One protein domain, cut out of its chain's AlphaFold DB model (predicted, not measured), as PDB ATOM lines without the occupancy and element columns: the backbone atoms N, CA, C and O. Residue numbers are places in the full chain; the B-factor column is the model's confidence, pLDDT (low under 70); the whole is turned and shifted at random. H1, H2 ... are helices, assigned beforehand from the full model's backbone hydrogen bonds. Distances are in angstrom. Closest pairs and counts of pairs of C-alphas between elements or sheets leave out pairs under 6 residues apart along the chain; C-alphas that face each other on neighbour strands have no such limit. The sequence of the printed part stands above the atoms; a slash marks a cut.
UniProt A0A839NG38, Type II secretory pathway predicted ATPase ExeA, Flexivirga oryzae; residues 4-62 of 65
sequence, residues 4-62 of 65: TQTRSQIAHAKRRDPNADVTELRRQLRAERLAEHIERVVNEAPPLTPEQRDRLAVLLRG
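Overview. This is residues 4 to 62 of the 65 residues of the protein "Type II secretory pathway predicted ATPase ExeA" of Flexivirga oryzae (UniProt A0A839NG38). One long helix, H2, is the diagonal of a flat, open Z; the shorter H1 folds back along its first part as a helical hairpin, and the short H3 turns back beyond its other end without reaching it. Residues 34 to 62 stand free. The printed part has 59 residues with three named helices, H1, H2, H3 along the chain, and no named strand: all helix. It is extended, a rod of 48 by 23 by 9 A, radius of gyration of the C-alphas 16.1 A.

Along the chain. H2, residues 23 to 44, is 31.9 A long and begins at C-alpha 23 (-3.000, 48.598, -51.396). H1, residues 4 to 16, is 18.6 A long. H3, residues 50 to 60, ends at C-alpha 60 (-5.729, 36.082, -36.143).

Arrangement. H2, with residues 25 to 29 alone, touches residues 6 to 10 of H1; the closest C-alphas, of Thr 6 and Leu 29, are 5.8 A apart. The two run opposite ways at a shallow tilt of 20 degrees. H3 is apart from H1 and H2. Every O i to N i+4 pair is within hydrogen-bond range in H1 and H2, and 6 of 7 in H3.

Size, cuts and confidence. The C-alphas farthest apart, of Asp 17 and Thr 49, are 48.0 A apart. The printed part has no cut. The link H1 to H2 is short, H2 to H3 tight. No printed residue is under 70 in pLDDT.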
ATOM      1  N   THR A   4       5.820  35.470 -53.718       95.31
ATOM      2  CA  THR A   4       6.791  35.893 -54.731       95.31
ATOM      3  C   THR A   4       6.112  36.464 -55.978       95.31
ATOM      4  O   THR A   4       6.563  37.485 -56.496       95.31
ATOM      5  N   GLN A   5       4.995  35.877 -56.415       95.94
ATOM      6  CA  GLN A   5       4.198  36.340 -57.548       95.94
ATOM      7  C   GLN A   5       3.503  37.667 -57.229       95.94
ATOM      8  O   GLN A   5       3.615  38.614 -58.008       95.94
ATOM      9  N   THR A   6       2.853  37.772 -56.068       96.50
ATOM     10  CA  THR A   6       2.196  39.008 -55.611       96.50
ATOM     11  C   THR A   6       3.205  40.150 -55.473       96.50
ATOM     12  O   THR A   6       2.955  41.276 -55.907       96.50
ATOM     13  N   ARG A   7       4.413  39.859 -54.967       96.81
ATOM     14  CA  ARG A   7       5.522  40.824 -54.928       96.81
ATOM     15  C   ARG A   7       5.914  41.304 -56.329       96.81
ATOM     16  O   ARG A   7       6.088  42.506 -56.524       96.81
ATOM     17  N   SER A   8       6.043  40.393 -57.292       97.44
ATOM     18  CA  SER A   8       6.365  40.751 -58.680       97.44
ATOM     19  C   SER A   8       5.273  41.612 -59.319       97.44
ATOM     20  O   SER A   8       5.590  42.574 -60.016       97.44
ATOM     21  N   GLN A   9       3.995  41.341 -59.041       96.62
ATOM     22  CA  GLN A   9       2.880  42.166 -59.524       96.62
ATOM     23  C   GLN A   9       2.949  43.603 -58.991       96.62
ATOM     24  O   GLN A   9       2.813  44.544 -59.772       96.62
ATOM     25  N   ILE A  10       3.246  43.789 -57.698       97.31
ATOM     26  CA  ILE A  10       3.459  45.125 -57.111       97.31
ATOM     27  C   ILE A  10       4.602  45.850 -57.827       97.31
ATOM     28  O   ILE A  10       4.462  47.018 -58.190       97.31
ATOM     29  N   ALA A  11       5.730  45.163 -58.035       97.56
ATOM     30  CA  ALA A  11       6.891  45.742 -58.702       97.56
ATOM     31  C   ALA A  11       6.562  46.167 -60.141       97.56
ATOM     32  O   ALA A  11       6.901  47.275 -60.549       97.56
ATOM     33  N   HIS A  12       5.848  45.329 -60.897       98.00
ATOM     34  CA  HIS A  12       5.409  45.663 -62.250       98.00
ATOM     35  C   HIS A  12       4.433  46.842 -62.285       98.00
ATOM     36  O   HIS A  12       4.591  47.715 -63.141       98.00
ATOM     37  N   ALA A  13       3.469  46.895 -61.360       97.38
ATOM     38  CA  ALA A  13       2.519  48.000 -61.257       97.38
ATOM     39  C   ALA A  13       3.245  49.328 -60.998       97.38
ATOM     40  O   ALA A  13       3.087  50.273 -61.766       97.38
ATOM     41  N   LYS A  14       4.132  49.360 -59.995       97.56
ATOM     42  CA  LYS A  14       4.913  50.557 -59.648       97.56
ATOM     43  C   LYS A  14       5.929  50.969 -60.707       97.56
ATOM     44  O   LYS A  14       6.213  52.153 -60.841       97.56
ATOM     45  N   ARG A  15       6.467  50.015 -61.471       97.69
ATOM     46  CA  ARG A  15       7.357  50.313 -62.602       97.69
ATOM     47  C   ARG A  15       6.613  50.995 -63.750       97.69
ATOM     48  O   ARG A  15       7.202  51.825 -64.431       97.69
ATOM     49  N   ARG A  16       5.360  50.602 -64.006       97.06
ATOM     50  CA  ARG A  16       4.529  51.190 -65.068       97.06
ATOM     51  C   ARG A  16       4.010  52.567 -64.673       97.06
ATOM     52  O   ARG A  16       4.018  53.467 -65.501       97.06
ATOM     53  N   ASP A  17       3.561  52.699 -63.434       97.31
ATOM     54  CA  ASP A  17       3.063  53.948 -62.877       97.31
ATOM     55  C   ASP A  17       3.492  54.053 -61.403       97.31
ATOM     56  O   ASP A  17       3.020  53.276 -60.561       97.31
ATOM     57  N   PRO A  18       4.367  55.016 -61.055       96.50
ATOM     58  CA  PRO A  18       4.764  55.258 -59.671       96.50
ATOM     59  C   PRO A  18       3.577  55.504 -58.723       96.50
ATOM     60  O   PRO A  18       3.646  55.137 -57.543       96.50
ATOM     61  N   ASN A  19       2.470  56.051 -59.232       97.56
ATOM     62  CA  ASN A  19       1.272  56.392 -58.465       97.56
ATOM     63  C   ASN A  19       0.234  55.265 -58.401       97.56
ATOM     64  O   ASN A  19      -0.737  55.404 -57.661       97.56
ATOM     65  N   ALA A  20       0.461  54.128 -59.070       97.62
ATOM     66  CA  ALA A  20      -0.480  53.011 -59.078       97.62
ATOM     67  C   ALA A  20      -0.874  52.588 -57.654       97.62
ATOM     68  O   ALA A  20       0.000  52.368 -56.800       97.62
ATOM     69  N   ASP A  21      -2.174  52.438 -57.403       97.38
ATOM     70  CA  ASP A  21      -2.654  51.880 -56.145       97.38
ATOM     71  C   ASP A  21      -2.361  50.376 -56.102       97.38
ATOM     72  O   ASP A  21      -2.736  49.602 -56.980       97.38
ATOM     73  N   VAL A  22      -1.638  49.970 -55.064       97.62
ATOM     74  CA  VAL A  22      -1.228  48.584 -54.815       97.62
ATOM     75  C   VAL A  22      -1.635  48.142 -53.411       97.62
ATOM     76  O   VAL A  22      -1.063  47.194 -52.873       97.62
ATOM     77  N   THR A  23      -2.577  48.845 -52.780       98.00
ATOM     78  CA  THR A  23      -3.000  48.598 -51.396       98.00
ATOM     79  C   THR A  23      -3.503  47.170 -51.213       98.00
ATOM     80  O   THR A  23      -3.024  46.466 -50.323       98.00
ATOM     81  N   GLU A  24      -4.364  46.691 -52.112       97.25
ATOM     82  CA  GLU A  24      -4.864  45.313 -52.069       97.25
ATOM     83  C   GLU A  24      -3.763  44.283 -52.333       97.25
ATOM     84  O   GLU A  24      -3.639  43.308 -51.595       97.25
ATOM     85  N   LEU A  25      -2.875  44.532 -53.302       97.31
ATOM     86  CA  LEU A  25      -1.725  43.654 -53.548       97.31
ATOM     87  C   LEU A  25      -0.798  43.576 -52.327       97.31
ATOM     88  O   LEU A  25      -0.260  42.517 -52.011       97.31
ATOM     89  N   ARG A  26      -0.615  44.686 -51.604       97.06
ATOM     90  CA  ARG A  26       0.154  44.709 -50.354       97.06
ATOM     91  C   ARG A  26      -0.557  43.942 -49.243       97.06
ATOM     92  O   ARG A  26       0.118  43.210 -48.523       97.06
ATOM     93  N   ARG A  27      -1.880  44.081 -49.103       96.50
ATOM     94  CA  ARG A  27      -2.678  43.299 -48.143       96.50
ATOM     95  C   ARG A  27      -2.542  41.804 -48.432       96.50
ATOM     96  O   ARG A  27      -2.193  41.048 -47.526       96.50
ATOM     97  N   GLN A  28      -2.697  41.415 -49.694       96.50
ATOM     98  CA  GLN A  28      -2.523  40.040 -50.156       96.50
ATOM     99  C   GLN A  28      -1.113  39.516 -49.861       96.50
ATOM    100  O   GLN A  28      -0.962  38.464 -49.248       96.50
ATOM    101  N   LEU A  29      -0.075  40.289 -50.195       97.19
ATOM    102  CA  LEU A  29       1.317  39.918 -49.929       97.19
ATOM    103  C   LEU A  29       1.561  39.643 -48.438       97.19
ATOM    104  O   LEU A  29       2.303  38.726 -48.085       97.19
ATOM    105  N   ARG A  30       0.975  40.450 -47.547       95.62
ATOM    106  CA  ARG A  30       1.108  40.250 -46.097       95.62
ATOM    107  C   ARG A  30       0.379  38.992 -45.633       95.62
ATOM    108  O   ARG A  30       0.960  38.249 -44.848       95.62
ATOM    109  N   ALA A  31      -0.826  38.742 -46.140       95.38
ATOM    110  CA  ALA A  31      -1.587  37.535 -45.832       95.38
ATOM    111  C   ALA A  31      -0.843  36.264 -46.274       95.38
ATOM    112  O   ALA A  31      -0.663  35.353 -45.472       95.38
ATOM    113  N   GLU A  32      -0.325  36.235 -47.504       96.44
ATOM    114  CA  GLU A  32       0.414  35.085 -48.048       96.44
ATOM    115  C   GLU A  32       1.702  34.808 -47.266       96.44
ATOM    116  O   GLU A  32       1.993  33.663 -46.929       96.44
ATOM    117  N   ARG A  33       2.457  35.857 -46.909       95.75
ATOM    118  CA  ARG A  33       3.667  35.699 -46.086       95.75
ATOM    119  C   ARG A  33       3.366  35.199 -44.678       95.75
ATOM    120  O   ARG A  33       4.164  34.446 -44.127       95.75
ATOM    121  N   LEU A  34       2.265  35.652 -44.082       94.25
ATOM    122  CA  LEU A  34       1.849  35.188 -42.763       94.25
ATOM    123  C   LEU A  34       1.426  33.718 -42.819       94.25
ATOM    124  O   LEU A  34       1.846  32.950 -41.962       94.25
ATOM    125  N   ALA A  35       0.663  33.321 -43.839       94.06
ATOM    126  CA  ALA A  35       0.250  31.936 -44.036       94.06
ATOM    127  C   ALA A  35       1.456  30.991 -44.157       94.06
ATOM    128  O   ALA A  35       1.535  30.021 -43.412       94.06
ATOM    129  N   GLU A  36       2.438  31.324 -45.003       94.81
ATOM    130  CA  GLU A  36       3.665  30.525 -45.157       94.81
ATOM    131  C   GLU A  36       4.472  30.451 -43.850       94.81
ATOM    132  O   GLU A  36       5.002  29.403 -43.486       94.81
ATOM    133  N   HIS A  37       4.546  31.556 -43.100       93.00
ATOM    134  CA  HIS A  37       5.215  31.558 -41.803       93.00
ATOM    135  C   HIS A  37       4.507  30.654 -40.786       93.00
ATOM    136  O   HIS A  37       5.180  29.907 -40.079       93.00
ATOM    137  N   ILE A  38       3.172  30.717 -40.720       91.62
ATOM    138  CA  ILE A  38       2.362  29.865 -39.842       91.62
ATOM    139  C   ILE A  38       2.559  28.400 -40.217       91.62
ATOM    140  O   ILE A  38       2.842  27.595 -39.337       91.62
ATOM    141  N   GLU A  39       2.454  28.059 -41.501       91.12
ATOM    142  CA  GLU A  39       2.639  26.691 -41.986       91.12
ATOM    143  C   GLU A  39       4.012  26.146 -41.589       91.12
ATOM    144  O   GLU A  39       4.102  25.082 -40.981       91.12
ATOM    145  N   ARG A  40       5.079  26.913 -41.838       91.69
ATOM    146  CA  ARG A  40       6.439  26.520 -41.464       91.69
ATOM    147  C   ARG A  40       6.571  26.259 -39.960       91.69
ATOM    148  O   ARG A  40       7.088  25.220 -39.570       91.69
ATOM    149  N   VAL A  41       6.084  27.171 -39.119       91.44
ATOM    150  CA  VAL A  41       6.180  27.039 -37.654       91.44
ATOM    151  C   VAL A  41       5.340  25.871 -37.134       91.44
ATOM    152  O   VAL A  41       5.794  25.136 -36.261       91.44
ATOM    153  N   VAL A  42       4.130  25.674 -37.662       89.44
ATOM    154  CA  VAL A  42       3.243  24.573 -37.252       89.44
ATOM    155  C   VAL A  42       3.805  23.221 -37.683       89.44
ATOM    156  O   VAL A  42       3.701  22.266 -36.920       89.44
ATOM    157  N   ASN A  43       4.434  23.143 -38.858       87.38
ATOM    158  CA  ASN A  43       5.073  21.919 -39.343       87.38
ATOM    159  C   ASN A  43       6.347  21.560 -38.557       87.38
ATOM    160  O   ASN A  43       6.672  20.382 -38.438       87.38
ATOM    161  N   GLU A  44       7.074  22.552 -38.029       87.88
ATOM    162  CA  GLU A  44       8.259  22.347 -37.179       87.88
ATOM    163  C   GLU A  44       7.893  21.962 -35.728       87.88
ATOM    164  O   GLU A  44       8.705  21.366 -35.019       87.88
ATOM    165  N   ALA A  45       6.686  22.301 -35.263       82.19
ATOM    166  CA  ALA A  45       6.247  22.071 -33.890       82.19
ATOM    167  C   ALA A  45       5.624  20.672 -33.687       82.19
ATOM    168  O   ALA A  45       5.006  20.120 -34.599       82.19
ATOM    169  N   PRO A  46       5.680  20.108 -32.463       83.31
ATOM    170  CA  PRO A  46       4.783  19.022 -32.083       83.31
ATOM    171  C   PRO A  46       3.319  19.425 -32.339       83.31
ATOM    172  O   PRO A  46       2.983  20.603 -32.171       83.31
ATOM    173  N   PRO A  47       2.426  18.486 -32.706       86.81
ATOM    174  CA  PRO A  47       1.034  18.811 -32.993       86.81
ATOM    175  C   PRO A  47       0.375  19.587 -31.848       86.81
ATOM    176  O   PRO A  47       0.242  19.084 -30.734       86.81
ATOM    177  N   LEU A  48      -0.065  20.814 -32.140       87.06
ATOM    178  CA  LEU A  48      -0.779  21.648 -31.174       87.06
ATOM    179  C   LEU A  48      -2.104  20.995 -30.781       87.06
ATOM    180  O   LEU A  48      -2.814  20.472 -31.655       87.06
ATOM    181  N   THR A  49      -2.474  21.100 -29.502       90.81
ATOM    182  CA  THR A  49      -3.795  20.664 -29.026       90.81
ATOM    183  C   THR A  49      -4.898  21.561 -29.603       90.81
ATOM    184  O   THR A  49      -4.620  22.700 -30.001       90.81
ATOM    185  N   PRO A  50      -6.156  21.090 -29.664       91.44
ATOM    186  CA  PRO A  50      -7.279  21.909 -30.122       91.44
ATOM    187  C   PRO A  50      -7.384  23.252 -29.379       91.44
ATOM    188  O   PRO A  50      -7.465  24.303 -30.009       91.44
ATOM    189  N   GLU A  51      -7.232  23.244 -28.053       92.69
ATOM    190  CA  GLU A  51      -7.350  24.436 -27.205       92.69
ATOM    191  C   GLU A  51      -6.239  25.458 -27.488       92.69
ATOM    192  O   GLU A  51      -6.455  26.672 -27.423       92.69
ATOM    193  N   GLN A  52      -5.031  24.986 -27.811       91.06
ATOM    194  CA  GLN A  52      -3.916  25.852 -28.200       91.06
ATOM    195  C   GLN A  52      -4.184  26.528 -29.548       91.06
ATOM    196  O   GLN A  52      -3.924  27.725 -29.693       91.06
ATOM    197  N   ARG A  53      -4.747  25.798 -30.519       91.00
ATOM    198  CA  ARG A  53      -5.127  26.362 -31.825       91.00
ATOM    199  C   ARG A  53      -6.236  27.399 -31.686       91.00
ATOM    200  O   ARG A  53      -6.141  28.457 -32.303       91.00
ATOM    201  N   ASP A  54      -7.228  27.146 -30.835       92.06
ATOM    202  CA  ASP A  54      -8.331  28.082 -30.594       92.06
ATOM    203  C   ASP A  54      -7.844  29.414 -30.017       92.06
ATOM    204  O   ASP A  54      -8.258  30.482 -30.480       92.06
ATOM    205  N   ARG A  55      -6.903  29.365 -29.062       90.38
ATOM    206  CA  ARG A  55      -6.256  30.569 -28.514       90.38
ATOM    207  C   ARG A  55      -5.488  31.342 -29.587       90.38
ATOM    208  O   ARG A  55      -5.622  32.560 -29.666       90.38
ATOM    209  N   LEU A  56      -4.726  30.659 -30.443       90.38
ATOM    210  CA  LEU A  56      -4.002  31.306 -31.546       90.38
ATOM    211  C   LEU A  56      -4.955  31.909 -32.590       90.38
ATOM    212  O   LEU A  56      -4.696  32.992 -33.112       90.38
ATOM    213  N   ALA A  57      -6.092  31.265 -32.853       91.44
ATOM    214  CA  ALA A  57      -7.093  31.771 -33.784       91.44
ATOM    215  C   ALA A  57      -7.724  33.099 -33.316       91.44
ATOM    216  O   ALA A  57      -8.116  33.914 -34.151       91.44
ATOM    217  N   VAL A  58      -7.784  33.365 -32.002       93.31
ATOM    218  CA  VAL A  58      -8.203  34.678 -31.469       93.31
ATOM    219  C   VAL A  58      -7.248  35.789 -31.911       93.31
ATOM    220  O   VAL A  58      -7.711  36.869 -32.281       93.31
ATOM    221  N   LEU A  59      -5.936  35.518 -31.947       88.94
ATOM    222  CA  LEU A  59      -4.931  36.485 -32.405       88.94
ATOM    223  C   LEU A  59      -5.177  36.874 -33.869       88.94
ATOM    224  O   LEU A  59      -5.167  38.053 -34.216       88.94
ATOM    225  N   LEU A  60      -5.470  35.882 -34.714       87.75
ATOM    226  CA  LEU A  60      -5.729  36.082 -36.143       87.75
ATOM    227  C   LEU A  60      -7.028  36.849 -36.418       87.75
ATOM    228  O   LEU A  60      -7.125  37.550 -37.421       87.75
ATOM    229  N   ARG A  61      -8.017  36.755 -35.522       88.88
ATOM    230  CA  ARG A  61      -9.280  37.506 -35.611       88.88
ATOM    231  C   ARG A  61      -9.170  38.955 -35.117       88.88
ATOM    232  O   ARG A  61     -10.174  39.660 -35.116       88.88
ATOM    233  N   GLY A  62      -7.987  39.401 -34.685       81.00
ATOM    234  CA  GLY A  62      -7.800  40.732 -34.094       81.00
ATOM    235  C   GLY A  62      -8.364  40.856 -32.675       81.00
ATOM    236  O   GLY A  62      -8.565  41.967 -32.194       81.00
TER     237      GLY A  62